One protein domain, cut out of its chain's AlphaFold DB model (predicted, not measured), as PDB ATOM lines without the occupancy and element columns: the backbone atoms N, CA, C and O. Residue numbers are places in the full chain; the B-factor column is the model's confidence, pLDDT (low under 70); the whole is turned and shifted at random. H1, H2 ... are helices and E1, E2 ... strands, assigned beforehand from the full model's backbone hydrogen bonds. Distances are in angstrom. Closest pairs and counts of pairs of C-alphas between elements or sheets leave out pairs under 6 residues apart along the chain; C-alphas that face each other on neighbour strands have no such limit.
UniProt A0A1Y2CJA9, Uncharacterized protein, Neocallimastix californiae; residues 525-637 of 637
ATOM      1  N   GLY A 525     -21.712  -4.174 135.698       84.19
ATOM      2  CA  GLY A 525     -20.499  -4.555 136.426       84.19
ATOM      3  C   GLY A 525     -20.431  -4.063 137.874       84.19
ATOM      4  O   GLY A 525     -19.355  -4.105 138.474       84.19
ATOM      5  N   TYR A 526     -21.554  -3.618 138.445       86.19
ATOM      6  CA  TYR A 526     -21.635  -3.127 139.819       86.19
ATOM      7  C   TYR A 526     -22.455  -4.076 140.687       86.19
ATOM      8  O   TYR A 526     -23.631  -4.314 140.427       86.19
ATOM      9  N   ASN A 527     -21.847  -4.575 141.763       90.31
ATOM     10  CA  ASN A 527     -22.577  -5.339 142.773       90.31
ATOM     11  C   ASN A 527     -23.489  -4.410 143.586       90.31
ATOM     12  O   ASN A 527     -23.209  -3.218 143.730       90.31
ATOM     13  N   SER A 528     -24.539  -4.961 144.189       89.38
ATOM     14  CA  SER A 528     -25.339  -4.228 145.170       89.38
ATOM     15  C   SER A 528     -24.564  -3.993 146.466       89.38
ATOM     16  O   SER A 528     -23.865  -4.887 146.945       89.38
ATOM     17  N   CYS A 529     -24.710  -2.803 147.044       87.88
ATOM     18  CA  CYS A 529     -24.152  -2.503 148.355       87.88
ATOM     19  C   CYS A 529     -24.869  -3.295 149.455       87.88
ATOM     20  O   CYS A 529     -26.082  -3.530 149.399       87.88
ATOM     21  N   THR A 530     -24.121  -3.639 150.497       85.88
ATOM     22  CA  THR A 530     -24.659  -4.085 151.779       85.88
ATOM     23  C   THR A 530     -25.583  -3.026 152.389       85.88
ATOM     24  O   THR A 530     -25.457  -1.819 152.165       85.88
ATOM     25  N   LEU A 531     -26.578  -3.491 153.148       79.44
ATOM     26  CA  LEU A 531     -27.487  -2.610 153.876       79.44
ATOM     27  C   LEU A 531     -26.695  -1.758 154.873       79.44
ATOM     28  O   LEU A 531     -25.977  -2.295 155.713       79.44
ATOM     29  N   GLY A 532     -26.874  -0.439 154.806       71.62
ATOM     30  CA  GLY A 532     -26.185   0.512 155.681       71.62
ATOM     31  C   GLY A 532     -24.914   1.098 155.082       71.62
ATOM     32  O   GLY A 532     -24.160   1.736 155.807       71.62
ATOM     33  N   THR A 533     -24.653   0.908 153.790       83.81
ATOM     34  CA  THR A 533     -23.536   1.575 153.114       83.81
ATOM     35  C   THR A 533     -23.833   3.049 152.889       83.81
ATOM     36  O   THR A 533     -24.853   3.411 152.304       83.81
ATOM     37  N   LYS A 534     -22.913   3.907 153.345       80.62
ATOM     38  CA  LYS A 534     -23.023   5.359 153.197       80.62
ATOM     39  C   LYS A 534     -23.043   5.741 151.717       80.62
ATOM     40  O   LYS A 534     -22.140   5.361 150.961       80.62
ATOM     41  N   VAL A 535     -24.022   6.560 151.331       81.25
ATOM     42  CA  VAL A 535     -24.053   7.166 149.997       81.25
ATOM     43  C   VAL A 535     -22.794   8.006 149.804       81.25
ATOM     44  O   VAL A 535     -22.525   8.947 150.552       81.25
ATOM     45  N   SER A 536     -21.996   7.621 148.815       79.50
ATOM     46  CA  SER A 536     -20.737   8.279 148.469       79.50
ATOM     47  C   SER A 536     -20.904   9.205 147.269       79.50
ATOM     48  O   SER A 536     -20.224  10.223 147.181       79.50
ATOM     49  N   PHE A 537     -21.811   8.860 146.353       75.12
ATOM     50  CA  PHE A 537     -22.085   9.639 145.153       75.12
ATOM     51  C   PHE A 537     -23.481   9.325 144.615       75.12
ATOM     52  O   PHE A 537     -23.997   8.223 144.804       75.12
ATOM     53  N   THR A 538     -24.087  10.287 143.935       64.31
ATOM     54  CA  THR A 538     -25.363  10.117 143.238       64.31
ATOM     55  C   THR A 538     -25.239  10.740 141.865       64.31
ATOM     56  O   THR A 538     -24.836  11.897 141.754       64.31
ATOM     57  N   ASP A 539     -25.606   9.990 140.840       60.62
ATOM     58  CA  ASP A 539     -25.700  10.481 139.472       60.62
ATOM     59  C   ASP A 539     -26.956   9.916 138.801       60.62
ATOM     60  O   ASP A 539     -27.800   9.289 139.442       60.62
ATOM     61  N   VAL A 540     -27.077  10.152 137.497       53.22
ATOM     62  CA  VAL A 540     -28.191   9.646 136.690       53.22
ATOM     63  C   VAL A 540     -28.251   8.117 136.655       53.22
ATOM     64  O   VAL A 540     -29.329   7.562 136.498       53.22
ATOM     65  N   ASN A 541     -27.122   7.423 136.844       60.50
ATOM     66  CA  ASN A 541     -27.060   5.969 136.797       60.50
ATOM     67  C   ASN A 541     -27.514   5.301 138.098       60.50
ATOM     68  O   ASN A 541     -27.825   4.115 138.054       60.50
ATOM     69  N   GLY A 542     -27.540   6.012 139.229       74.19
ATOM     70  CA  GLY A 542     -28.012   5.465 140.497       74.19
ATOM     71  C   GLY A 542     -27.427   6.136 141.738       74.19
ATOM     72  O   GLY A 542     -26.776   7.183 141.694       74.19
ATOM     73  N   ILE A 543     -27.685   5.512 142.888       79.12
ATOM     74  CA  ILE A 543     -27.108   5.896 144.177       79.12
ATOM     75  C   ILE A 543     -25.960   4.939 144.470       79.12
ATOM     76  O   ILE A 543     -26.136   3.721 144.466       79.12
ATOM     77  N   TRP A 544     -24.787   5.490 144.751       86.75
ATOM     78  CA  TRP A 544     -23.557   4.722 144.806       86.75
ATOM     79  C   TRP A 544     -22.941   4.736 146.197       86.75
ATOM     80  O   TRP A 544     -22.797   5.786 146.832       86.75
ATOM     81  N   GLY A 545     -22.537   3.555 146.649       87.50
ATOM     82  CA  GLY A 545     -21.706   3.354 147.828       87.50
ATOM     83  C   GLY A 545     -20.305   2.889 147.441       87.50
ATOM     84  O   GLY A 545     -20.052   2.502 146.298       87.50
ATOM     85  N   ILE A 546     -19.390   2.915 148.409       87.06
ATOM     86  CA  ILE A 546     -18.046   2.357 148.256       87.06
ATOM     87  C   ILE A 546     -17.842   1.295 149.335       87.06
ATOM     88  O   ILE A 546     -17.900   1.587 150.527       87.06
ATOM     89  N   GLU A 547     -17.558   0.067 148.908       88.38
ATOM     90  CA  GLU A 547     -17.246  -1.067 149.776       88.38
ATOM     91  C   GLU A 547     -15.951  -1.731 149.323       88.38
ATOM     92  O   GLU A 547     -15.798  -2.080 148.154       88.38
ATOM     93  N   ASN A 548     -15.017  -1.943 150.255       86.69
ATOM     94  CA  ASN A 548     -13.706  -2.534 149.956       86.69
ATOM     95  C   ASN A 548     -13.000  -1.835 148.772       86.69
ATOM     96  O   ASN A 548     -12.513  -2.501 147.857       86.69
ATOM     97  N   ASP A 549     -13.014  -0.498 148.776       87.06
ATOM     98  CA  ASP A 549     -12.467   0.371 147.723       87.06
ATOM     99  C   ASP A 549     -13.087   0.168 146.322       87.06
ATOM    100  O   ASP A 549     -12.477   0.508 145.307       87.06
ATOM    101  N   LYS A 550     -14.307  -0.384 146.239       90.50
ATOM    102  CA  LYS A 550     -15.050  -0.584 144.985       90.50
ATOM    103  C   LYS A 550     -16.429   0.060 145.037       90.50
ATOM    104  O   LYS A 550     -17.093   0.032 146.066       90.50
ATOM    105  N   TRP A 551     -16.869   0.577 143.895       91.25
ATOM    106  CA  TRP A 551     -18.224   1.086 143.716       91.25
ATOM    107  C   TRP A 551     -19.252  -0.045 143.768       91.25
ATOM    108  O   TRP A 551     -19.069  -1.092 143.141       91.25
ATOM    109  N   CYS A 552     -20.341   0.195 144.486       91.19
ATOM    110  CA  CYS A 552     -21.515  -0.666 144.537       91.19
ATOM    111  C   CYS A 552     -22.786   0.181 144.383       91.19
ATOM    112  O   CYS A 552     -22.790   1.371 144.713       91.19
ATOM    113  N   ALA A 553     -23.863  -0.422 143.882       89.06
ATOM    114  CA  ALA A 553     -25.154   0.240 143.714       89.06
ATOM    115  C   ALA A 553     -26.028   0.063 144.966       89.06
ATOM    116  O   ALA A 553     -26.249  -1.056 145.436       89.06
ATOM    117  N   ILE A 554     -26.550   1.157 145.512       85.31
ATOM    118  CA  ILE A 554     -27.511   1.139 146.618       85.31
ATOM    119  C   ILE A 554     -28.907   0.985 146.011       85.31
ATOM    120  O   ILE A 554     -29.438   1.914 145.409       85.31
ATOM    121  N   LEU A 555     -29.488  -0.206 146.164       83.00
ATOM    122  CA  LEU A 555     -30.790  -0.554 145.590       83.00
ATOM    123  C   LEU A 555     -31.935   0.245 146.214       83.00
ATOM    124  O   LEU A 555     -31.960   0.460 147.430       83.00
ATOM    125  N   SER A 556     -32.949   0.565 145.412       75.06
ATOM    126  CA  SER A 556     -34.111   1.349 145.841       75.06
ATOM    127  C   SER A 556     -34.879   0.685 146.991       75.06
ATOM    128  O   SER A 556     -35.313   1.362 147.923       75.06
ATOM    129  N   LYS A 557     -34.956  -0.657 147.007       72.06
ATOM    130  CA  LYS A 557     -35.578  -1.443 148.098       72.06
ATOM    131  C   LYS A 557     -34.909  -1.233 149.465       72.06
ATOM    132  O   LYS A 557     -35.553  -1.369 150.501       72.06
ATOM    133  N   ASN A 558     -33.620  -0.894 149.476       71.00
ATOM    134  CA  ASN A 558     -32.859  -0.683 150.707       71.00
ATOM    135  C   ASN A 558     -33.154   0.694 151.327       71.00
ATOM    136  O   ASN A 558     -32.924   0.884 152.521       71.00
ATOM    137  N   LEU A 559     -33.704   1.625 150.540       66.25
ATOM    138  CA  LEU A 559     -34.026   2.990 150.958       66.25
ATOM    139  C   LEU A 559     -35.326   3.060 151.781       66.25
ATOM    140  O   LEU A 559     -35.511   4.000 152.543       66.25
ATOM    141  N   GLU A 560     -36.218   2.067 151.673       63.25
ATOM    142  CA  GLU A 560     -37.530   2.087 152.348       63.25
ATOM    143  C   GLU A 560     -37.493   1.628 153.813       63.25
ATOM    144  O   GLU A 560     -38.503   1.682 154.511       63.25
ATOM    145  N   THR A 561     -36.345   1.145 154.295       63.84
ATOM    146  CA  THR A 561     -36.289   0.441 155.583       63.84
ATOM    147  C   THR A 561     -35.989   1.347 156.775       63.84
ATOM    148  O   THR A 561     -36.388   0.979 157.880       63.84
ATOM    149  N   CYS A 562     -35.329   2.508 156.573       77.25
ATOM    150  CA  CYS A 562     -35.054   3.556 157.582       77.25
ATOM    151  C   CYS A 562     -34.006   4.579 157.090       77.25
ATOM    152  O   CYS A 562     -32.988   4.206 156.507       77.25
ATOM    153  N   TRP A 563     -34.218   5.870 157.373       81.50
ATOM    154  CA  TRP A 563     -33.425   6.975 156.809       81.50
ATOM    155  C   TRP A 563     -31.938   6.952 157.195       81.50
ATOM    156  O   TRP A 563     -31.087   7.353 156.406       81.50
ATOM    157  N   SER A 564     -31.580   6.465 158.390       81.94
ATOM    158  CA  SER A 564     -30.191   6.522 158.878       81.94
ATOM    159  C   SER A 564     -29.237   5.597 158.136       81.94
ATOM    160  O   SER A 564     -28.028   5.840 158.108       81.94
ATOM    161  N   ILE A 565     -29.793   4.569 157.493       77.56
ATOM    162  CA  ILE A 565     -29.070   3.607 156.659       77.56
ATOM    163  C   ILE A 565     -28.409   4.326 155.480       77.56
ATOM    164  O   ILE A 565     -27.268   4.011 155.149       77.56
ATOM    165  N   LEU A 566     -29.065   5.354 154.923       71.88
ATOM    166  CA  LEU A 566     -28.528   6.207 153.851       71.88
ATOM    167  C   LEU A 566     -27.211   6.890 154.246       71.88
ATOM    168  O   LEU A 566     -26.366   7.206 153.408       71.88
ATOM    169  N   TYR A 567     -27.032   7.096 155.547       75.25
ATOM    170  CA  TYR A 567     -25.931   7.848 156.130       75.25
ATOM    171  C   TYR A 567     -24.823   6.966 156.700       75.25
ATOM    172  O   TYR A 567     -23.844   7.491 157.230       75.25
ATOM    173  N   GLY A 568     -24.946   5.642 156.576       74.62
ATOM    174  CA  GLY A 568     -23.980   4.704 157.138       74.62
ATOM    175  C   GLY A 568     -24.307   4.220 158.552       74.62
ATOM    176  O   GLY A 568     -23.447   3.623 159.197       74.62
ATOM    177  N   TYR A 569     -25.509   4.505 159.070       83.44
ATOM    178  CA  TYR A 569     -25.884   4.204 160.454       83.44
ATOM    179  C   TYR A 569     -27.066   3.239 160.532       83.44
ATOM    180  O   TYR A 569     -28.051   3.352 159.801       83.44
ATOM    181  N   LYS A 570     -27.004   2.310 161.487       85.56
ATOM    182  CA  LYS A 570     -28.111   1.389 161.764       85.56
ATOM    183  C   LYS A 570     -29.332   2.126 162.318       85.56
ATOM    184  O   LYS A 570     -29.218   3.215 162.876       85.56
ATOM    185  N   CYS A 571     -30.494   1.506 162.194       87.25
ATOM    186  CA  CYS A 571     -31.724   2.005 162.802       87.25
ATOM    187  C   CYS A 571     -31.748   1.671 164.281       87.25
ATOM    188  O   CYS A 571     -31.213   0.635 164.680       87.25
ATOM    189  N   CYS A 572     -32.380   2.530 165.070       89.44
ATOM    190  CA  CYS A 572     -32.490   2.300 166.497       89.44
ATOM    191  C   CYS A 572     -33.380   1.097 166.798       89.44
ATOM    192  O   CYS A 572     -34.489   0.985 166.266       89.44
ATOM    193  N   THR A 573     -32.898   0.215 167.674       88.19
ATOM    194  CA  THR A 573     -33.735  -0.811 168.300       88.19
ATOM    195  C   THR A 573     -34.661  -0.188 169.347       88.19
ATOM    196  O   THR A 573     -34.445   0.934 169.803       88.19
ATOM    197  N   GLU A 574     -35.686  -0.926 169.777       85.31
ATOM    198  CA  GLU A 574     -36.601  -0.476 170.839       85.31
ATOM    199  C   GLU A 574     -35.885  -0.199 172.177       85.31
ATOM    200  O   GLU A 574     -36.386   0.568 172.996       85.31
ATOM    201  N   SER A 575     -34.709  -0.801 172.396       86.06
ATOM    202  CA  SER A 575     -33.860  -0.601 173.578       86.06
ATOM    203  C   SER A 575     -32.915   0.603 173.485       86.06
ATOM    204  O   SER A 575     -32.197   0.886 174.447       86.06
ATOM    205  N   ALA A 576     -32.882   1.322 172.358       88.81
ATOM    206  CA  ALA A 576     -31.999   2.470 172.196       88.81
ATOM    207  C   ALA A 576     -32.368   3.612 173.158       88.81
ATOM    208  O   ALA A 576     -33.531   3.976 173.333       88.81
ATOM    209  N   THR A 577     -31.353   4.234 173.757       89.56
ATOM    210  CA  THR A 577     -31.521   5.455 174.547       89.56
ATOM    211  C   THR A 577     -31.685   6.642 173.600       89.56
ATOM    212  O   THR A 577     -30.780   6.954 172.822       89.56
ATOM    213  N   VAL A 578     -32.835   7.311 173.679       86.44
ATOM    214  CA  VAL A 578     -33.228   8.433 172.815       86.44
ATOM    215  C   VAL A 578     -33.452   9.686 173.659       86.44
ATOM    216  O   VAL A 578     -34.115   9.630 174.694       86.44
ATOM    217  N   ASN A 579     -32.920  10.824 173.208       82.25
ATOM    218  CA  ASN A 579     -33.223  12.125 173.804       82.25
ATOM    219  C   ASN A 579     -34.519  12.688 173.202       82.25
ATOM    220  O   ASN A 579     -34.752  12.562 172.001       82.25
ATOM    221  N   GLU A 580     -35.349  13.324 174.029       76.94
ATOM    222  CA  GLU A 580     -36.619  13.915 173.592       76.94
ATOM    223  C   GLU A 580     -36.388  14.950 172.476       76.94
ATOM    224  O   GLU A 580     -35.620  15.897 172.647       76.94
ATOM    225  N   GLY A 581     -37.032  14.739 171.325       71.75
ATOM    226  CA  GLY A 581     -36.914  15.603 170.145       71.75
ATOM    227  C   GLY A 581     -35.680  15.366 169.268       71.75
ATOM    228  O   GLY A 581     -35.517  16.090 168.293       71.75
ATOM    229  N   SER A 582     -34.827  14.380 169.576       82.31
ATOM    230  CA  SER A 582     -33.708  14.031 168.696       82.31
ATOM    231  C   SER A 582     -34.122  13.034 167.620       82.31
ATOM    232  O   SER A 582     -34.930  12.140 167.874       82.31
ATOM    233  N   ALA A 583     -33.525  13.149 166.433       83.94
ATOM    234  CA  ALA A 583     -33.612  12.131 165.389       83.94
ATOM    235  C   ALA A 583     -32.630  10.968 165.619       83.94
ATOM    236  O   ALA A 583     -32.801   9.878 165.070       83.94
ATOM    237  N   TRP A 584     -31.625  11.158 166.473       87.88
ATOM    238  CA  TRP A 584     -30.586  10.172 166.749       87.88
ATOM    239  C   TRP A 584     -30.752   9.529 168.134       87.88
ATOM    240  O   TRP A 584     -31.092  10.186 169.118       87.88
ATOM    241  N   GLY A 585     -30.448   8.235 168.225       88.75
ATOM    242  CA  GLY A 585     -30.363   7.475 169.473       88.75
ATOM    243  C   GLY A 585     -29.009   6.785 169.639       88.75
ATOM    244  O   GLY A 585     -28.163   6.804 168.739       88.75
ATOM    245  N   ASN A 586     -28.805   6.163 170.800       91.31
ATOM    246  CA  ASN A 586     -27.658   5.296 171.064       91.31
ATOM    247  C   ASN A 586     -28.140   3.934 171.553       91.31
ATOM    248  O   ASN A 586     -28.922   3.857 172.500       91.31
ATOM    249  N   GLU A 587     -27.651   2.862 170.942       90.38
ATOM    250  CA  GLU A 587     -27.880   1.511 171.457       90.38
ATOM    251  C   GLU A 587     -27.194   1.291 172.814       90.38
ATOM    252  O   GLU A 587     -26.341   2.078 173.232       90.38
ATOM    253  N   GLU A 588     -27.511   0.179 173.484       87.62
ATOM    254  CA  GLU A 588     -26.902  -0.204 174.768       87.62
ATOM    255  C   GLU A 588     -25.364  -0.293 174.717       87.62
ATOM    256  O   GLU A 588     -24.690  -0.050 175.717       87.62
ATOM    257  N   ASP A 589     -24.798  -0.606 173.547       87.31
ATOM    258  CA  ASP A 589     -23.351  -0.660 173.301       87.31
ATOM    259  C   ASP A 589     -22.719   0.714 172.986       87.31
ATOM    260  O   ASP A 589     -21.509   0.808 172.773       87.31
ATOM    261  N   GLY A 590     -23.523   1.783 172.971       85.44
ATOM    262  CA  GLY A 590     -23.113   3.145 172.635       85.44
ATOM    263  C   GLY A 590     -23.067   3.449 171.135       85.44
ATOM    264  O   GLY A 590     -22.638   4.539 170.753       85.44
ATOM    265  N   THR A 591     -23.487   2.526 170.264       88.31
ATOM    266  CA  THR A 591     -23.517   2.766 168.814       88.31
ATOM    267  C   THR A 591     -24.626   3.751 168.448       88.31
ATOM    268  O   THR A 591     -25.791   3.524 168.776       88.31
ATOM    269  N   LYS A 592     -24.278   4.794 167.686       87.44
ATOM    270  CA  LYS A 592     -25.232   5.768 167.143       87.44
ATOM    271  C   LYS A 592     -26.190   5.110 166.144       87.44
ATOM    272  O   LYS A 592     -25.753   4.381 165.250       87.44
ATOM    273  N   CYS A 593     -27.479   5.396 166.279       88.44
ATOM    274  CA  CYS A 593     -28.544   4.854 165.441       88.44
ATOM    275  C   CYS A 593     -29.577   5.937 165.088       88.44
ATOM    276  O   CYS A 593     -29.691   6.927 165.812       88.44
ATOM    277  N   GLY A 594     -30.325   5.777 163.992       88.56
ATOM    278  CA  GLY A 594     -31.418   6.696 163.643       88.56
ATOM    279  C   GLY A 594     -32.800   6.178 164.014       88.56
ATOM    280  O   GLY A 594     -33.112   4.998 163.840       88.56
ATOM    281  N   ILE A 595     -33.638   7.074 164.524       86.38
ATOM    282  CA  ILE A 595     -34.990   6.758 164.989       86.38
ATOM    283  C   ILE A 595     -35.942   6.709 163.795       86.38
ATOM    284  O   ILE A 595     -36.000   7.642 162.993       86.38
ATOM    285  N   GLN A 596     -36.712   5.629 163.676       79.75
ATOM    286  CA  GLN A 596     -37.675   5.465 162.586       79.75
ATOM    287  C   GLN A 596     -38.707   6.605 162.592       79.75
ATOM    288  O   GLN A 596     -39.264   6.936 163.636       79.75
ATOM    289  N   ASN A 597     -38.972   7.186 161.417       75.69
ATOM    290  CA  ASN A 597     -39.878   8.327 161.201       75.69
ATOM    291  C   ASN A 597     -39.457   9.665 161.841       75.69
ATOM    292  O   ASN A 597     -40.238  10.614 161.803       75.69
ATOM    293  N   ALA A 598     -38.256   9.766 162.416       83.81
ATOM    294  CA  ALA A 598     -37.697  11.043 162.854       83.81
ATOM    295  C   ALA A 598     -36.910  11.717 161.723       83.81
ATOM    296  O   ALA A 598     -36.432  11.053 160.805       83.81
ATOM    297  N   CYS A 599     -36.748  13.034 161.807       86.62
ATOM    298  CA  CYS A 599     -36.078  13.809 160.778       86.62
ATOM    299  C   CYS A 599     -34.820  14.488 161.297       86.62
ATOM    300  O   CYS A 599     -34.863  15.357 162.162       86.62
ATOM    301  N   TRP A 600     -33.679  14.104 160.732       87.56
ATOM    302  CA  TRP A 600     -32.374  14.600 161.163       87.56
ATOM    303  C   TRP A 600     -32.137  16.080 160.832       87.56
ATOM    304  O   TRP A 600     -31.349  16.731 161.512       87.56
ATOM    305  N   ALA A 601     -32.812  16.623 159.817       89.88
ATOM    306  CA  ALA A 601     -32.629  18.005 159.377       89.88
ATOM    307  C   ALA A 601     -33.317  19.044 160.276       89.88
ATOM    308  O   ALA A 601     -32.879  20.198 160.305       89.88
ATOM    309  N   GLU A 602     -34.322  18.646 161.063       88.56
ATOM    310  CA  GLU A 602     -35.016  19.555 161.987       88.56
ATOM    311  C   GLU A 602     -34.072  20.095 163.069       88.56
ATOM    312  O   GLU A 602     -34.142  21.272 163.420       88.56
ATOM    313  N   GLU A 603     -33.116  19.277 163.531       86.06
ATOM    314  CA  GLU A 603     -32.072  19.694 164.482       86.06
ATOM    315  C   GLU A 603     -31.159  20.794 163.909       86.06
ATOM    316  O   GLU A 603     -30.558  21.566 164.658       86.06
ATOM    317  N   LEU A 604     -31.077  20.891 162.579       86.94
ATOM    318  CA  LEU A 604     -30.324  21.913 161.849       86.94
ATOM    319  C   LEU A 604     -31.203  23.103 161.422       86.94
ATOM    320  O   LEU A 604     -30.700  24.039 160.801       86.94
ATOM    321  N   GLY A 605     -32.495  23.089 161.768       89.75
ATOM    322  CA  GLY A 605     -33.464  24.131 161.424       89.75
ATOM    323  C   GLY A 605     -34.060  24.013 160.018       89.75
ATOM    324  O   GLY A 605     -34.593  25.002 159.514       89.75
ATOM    325  N   TYR A 606     -33.969  22.839 159.388       91.44
ATOM    326  CA  TYR A 606     -34.477  22.582 158.040       91.44
ATOM    327  C   TYR A 606     -35.633  21.577 158.046       91.44
ATOM    328  O   TYR A 606     -35.745  20.737 158.935       91.44
ATOM    329  N   GLU A 607     -36.506  21.680 157.042       91.88
ATOM    330  CA  GLU A 607     -37.665  20.795 156.888       91.88
ATOM    331  C   GLU A 607     -37.246  19.397 156.398       91.88
ATOM    332  O   GLU A 607     -36.106  19.163 155.990       91.88
ATOM    333  N   CYS A 608     -38.186  18.457 156.415       88.00
ATOM    334  CA  CYS A 608     -37.979  17.074 155.999       88.00
ATOM    335  C   CYS A 608     -38.599  16.845 154.632       88.00
ATOM    336  O   CYS A 608     -39.720  17.284 154.375       88.00
ATOM    337  N   CYS A 609     -37.903  16.103 153.784       87.44
ATOM    338  CA  CYS A 609     -38.406  15.711 152.482       87.44
ATOM    339  C   CYS A 609     -38.347  14.199 152.321       87.44
ATOM    340  O   CYS A 609     -37.312  13.571 152.532       87.44
ATOM    341  N   SER A 610     -39.472  13.630 151.905       81.00
ATOM    342  CA  SER A 610     -39.562  12.232 151.503       81.00
ATOM    343  C   SER A 610     -38.738  12.020 150.239       81.00
ATOM    344  O   SER A 610     -38.924  12.732 149.246       81.00
ATOM    345  N   ARG A 611     -37.877  10.995 150.223       72.12
ATOM    346  CA  ARG A 611     -37.150  10.630 148.996       72.12
ATOM    347  C   ARG A 611     -38.083  10.292 147.826       72.12
ATOM    348  O   ARG A 611     -37.680  10.478 146.678       72.12
ATOM    349  N   LYS A 612     -39.315   9.831 148.094       71.75
ATOM    350  CA  LYS A 612     -40.312   9.535 147.045       71.75
ATOM    351  C   LYS A 612     -40.719  10.783 146.261       71.75
ATOM    352  O   LYS A 612     -41.070  10.671 145.094       71.75
ATOM    353  N   ASP A 613     -40.614  11.954 146.887       72.62
ATOM    354  CA  ASP A 613     -41.162  13.209 146.372       72.62
ATOM    355  C   ASP A 613     -40.090  14.285 146.144       72.62
ATOM    356  O   ASP A 613     -40.405  15.405 145.746       72.62
ATOM    357  N   THR A 614     -38.819  14.002 146.450       74.69
ATOM    358  CA  THR A 614     -37.748  15.006 146.418       74.69
ATOM    359  C   THR A 614     -36.415  14.410 145.970       74.69
ATOM    360  O   THR A 614     -35.974  13.363 146.454       74.69
ATOM    361  N   ASN A 615     -35.761  15.096 145.027       75.62
ATOM    362  CA  ASN A 615     -34.443  14.733 144.514       75.62
ATOM    363  C   ASN A 615     -33.317  15.146 145.465       75.62
ATOM    364  O   ASN A 615     -33.394  16.180 146.124       75.62
ATOM    365  N   ILE A 616     -32.262  14.331 145.501       75.06
ATOM    366  CA  ILE A 616     -31.014  14.670 146.186       75.06
ATOM    367  C   ILE A 616     -30.277  15.664 145.291       75.06
ATOM    368  O   ILE A 616     -29.917  15.326 144.165       75.06
ATOM    369  N   ILE A 617     -30.070  16.882 145.780       72.81
ATOM    370  CA  ILE A 617     -29.369  17.950 145.052       72.81
ATOM    371  C   ILE A 617     -27.969  18.207 145.614       72.81
ATOM    372  O   ILE A 617     -27.135  18.817 144.947       72.81
ATOM    373  N   PHE A 618     -27.705  17.763 146.846       75.50
ATOM    374  CA  PHE A 618     -26.436  17.987 147.525       75.50
ATOM    375  C   PHE A 618     -26.199  16.939 148.620       75.50
ATOM    376  O   PHE A 618     -27.143  16.452 149.239       75.50
ATOM    377  N   ILE A 619     -24.933  16.593 148.858       78.06
ATOM    378  CA  ILE A 619     -24.513  15.598 149.852       78.06
ATOM    379  C   ILE A 619     -23.390  16.205 150.682       78.06
ATOM    380  O   ILE A 619     -22.394  16.667 150.122       78.06
ATOM    381  N   ASP A 620     -23.527  16.169 152.003       77.19
ATOM    382  CA  ASP A 620     -22.483  16.610 152.922       77.19
ATOM    383  C   ASP A 620     -22.272  15.623 154.085       77.19
ATOM    384  O   ASP A 620     -22.649  14.449 154.041       77.19
ATOM    385  N   GLU A 621     -21.575  16.082 155.122       79.50
ATOM    386  CA  GLU A 621     -21.309  15.312 156.337       79.50
ATOM    387  C   GLU A 621     -22.535  15.119 157.240       79.50
ATOM    388  O   GLU A 621     -22.541  14.183 158.044       79.50
ATOM    389  N   ASN A 622     -23.565  15.958 157.088       78.81
ATOM    390  CA  ASN A 622     -24.807  15.902 157.855       78.81
ATOM    391  C   ASN A 622     -25.819  14.962 157.202       78.81
ATOM    392  O   ASN A 622     -26.463  14.179 157.902       78.81
ATOM    393  N   GLY A 623     -25.926  15.011 155.873       77.44
ATOM    394  CA  GLY A 623     -26.771  14.099 155.132       77.44
ATOM    395  C   GLY A 623     -27.029  14.470 153.670       77.44
ATOM    396  O   GLY A 623     -26.228  15.126 153.009       77.44
ATOM    397  N   LEU A 624     -28.138  13.955 153.138       82.50
ATOM    398  CA  LEU A 624     -28.571  14.081 151.755       82.50
ATOM    399  C   LEU A 624     -29.614  15.181 151.748       82.50
ATOM    400  O   LEU A 624     -30.620  15.104 152.453       82.50
ATOM    401  N   TRP A 625     -29.388  16.198 150.944       82.50
ATOM    402  CA  TRP A 625     -30.216  17.385 150.940       82.50
ATOM    403  C   TRP A 625     -31.052  17.458 149.669       82.50
ATOM    404  O   TRP A 625     -30.573  17.155 148.574       82.50
ATOM    405  N   GLY A 626     -32.299  17.882 149.839       83.19
ATOM    406  CA  GLY A 626     -33.248  18.218 148.788       83.19
ATOM    407  C   GLY A 626     -33.730  19.661 148.913       83.19
ATOM    408  O   GLY A 626     -33.273  20.424 149.770       83.19
ATOM    409  N   ALA A 627     -34.698  20.020 148.076       81.31
ATOM    410  CA  ALA A 627     -35.442  21.266 148.192       81.31
ATOM    411  C   ALA A 627     -36.948  20.978 148.234       81.31
ATOM    412  O   ALA A 627     -37.451  20.163 147.460       81.31
ATOM    413  N   THR A 628     -37.667  21.641 149.138       76.75
ATOM    414  CA  THR A 628     -39.128  21.577 149.217       76.75
ATOM    415  C   THR A 628     -39.756  22.231 147.988       76.75
ATOM    416  O   THR A 628     -39.096  22.952 147.239       76.75
ATOM    417  N   LYS A 629     -41.068  22.047 147.807       71.75
ATOM    418  CA  LYS A 629     -41.832  22.690 146.721       71.75
ATOM    419  C   LYS A 629     -41.716  24.225 146.713       71.75
ATOM    420  O   LYS A 629     -41.897  24.833 145.667       71.75
ATOM    421  N   ASP A 630     -41.366  24.829 147.851       78.62
ATOM    422  CA  ASP A 630     -41.140  26.270 148.006       78.62
ATOM    423  C   ASP A 630     -39.648  26.665 147.886       78.62
ATOM    424  O   ASP A 630     -39.248  27.733 148.354       78.62
ATOM    425  N   ASN A 631     -38.801  25.806 147.304       79.62
ATOM    426  CA  ASN A 631     -37.351  25.992 147.146       79.62
ATOM    427  C   ASN A 631     -36.570  26.187 148.462       79.62
ATOM    428  O   ASN A 631     -35.493  26.789 148.469       79.62
ATOM    429  N   LYS A 632     -37.080  25.685 149.592       87.38
ATOM    430  CA  LYS A 632     -36.334  25.679 150.861       87.38
ATOM    431  C   LYS A 632     -35.535  24.390 150.992       87.38
ATOM    432  O   LYS A 632     -36.036  23.328 150.647       87.38
ATOM    433  N   TRP A 633     -34.328  24.473 151.537       88.12
ATOM    434  CA  TRP A 633     -33.525  23.293 151.860       88.12
ATOM    435  C   TRP A 633     -34.274  22.356 152.812       88.12
ATOM    436  O   TRP A 633     -34.852  22.804 153.805       88.12
ATOM    437  N   CYS A 634     -34.233  21.060 152.515       91.94
ATOM    438  CA  CYS A 634     -34.777  20.018 153.372       91.94
ATOM    439  C   CYS A 634     -33.864  18.793 153.427       91.94
ATOM    440  O   CYS A 634     -33.166  18.480 152.460       91.94
ATOM    441  N   GLY A 635     -33.873  18.087 154.555       89.38
ATOM    442  CA  GLY A 635     -33.169  16.815 154.695       89.38
ATOM    443  C   GLY A 635     -33.982  15.665 154.127       89.38
ATOM    444  O   GLY A 635     -35.169  15.532 154.431       89.38
ATOM    445  N   ILE A 636     -33.338  14.823 153.323       84.94
ATOM    446  CA  ILE A 636     -33.946  13.617 152.767       84.94
ATOM    447  C   ILE A 636     -34.041  12.545 153.860       84.94
ATOM    448  O   ILE A 636     -33.031  12.205 154.502       84.94
ATOM    449  N   VAL A 637     -35.253  12.020 154.053       82.06
ATOM    450  CA  VAL A 637     -35.587  10.918 154.972       82.06
ATOM    451  C   VAL A 637     -36.274   9.761 154.262       82.06
ATOM    452  O   VAL A 637     -36.919   9.989 153.206       82.06
TER     453      VAL A 637
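This is residues 525 to 637 of the 637 residues of an uncharacterized protein of Neocallimastix californiae (UniProt A0A1Y2CJA9). Mostly loop, with little regular structure, this is a triangle of three small sheets round helix H2: meander E1 E2 E3 of successive antiparallel neighbours, hairpin E4 E5, mixed sheet E6 E8 E7. Of 113 printed residues, 41 are in named elements, mixed class: eight strands, and helices H1 and H2 after E3. It is compact, radius of gyration of the C-alphas 14.2 A, spanning 44 by 39 by 22 A.

E1, residues 535 to 539, and E2, 542 to 547, form a hairpin, N 536 and O 544 2.8 A apart. The closest C-alphas of H2, 563 to 567, and E5, 592 to 594, are 564 and 594, 4.9 A apart. H2 has 0 of 1 O i to N i+4 and 2 of 2 O i to N i+3 pairs within hydrogen-bond range.

E1 begins at (-24.053, 7.166, 149.997). E3 is residues 550 to 553, H1 556 to 559, E4 584 to 586, E6 607 to 609, E7 624 to 627, E8 633 to 636, ending at (-33.946, 13.617, 152.767).

Links H2 to E4, E5 to E6 and E6 to E7 are long. Residues 538 to 541 and 559 to 561 have pLDDT under 70.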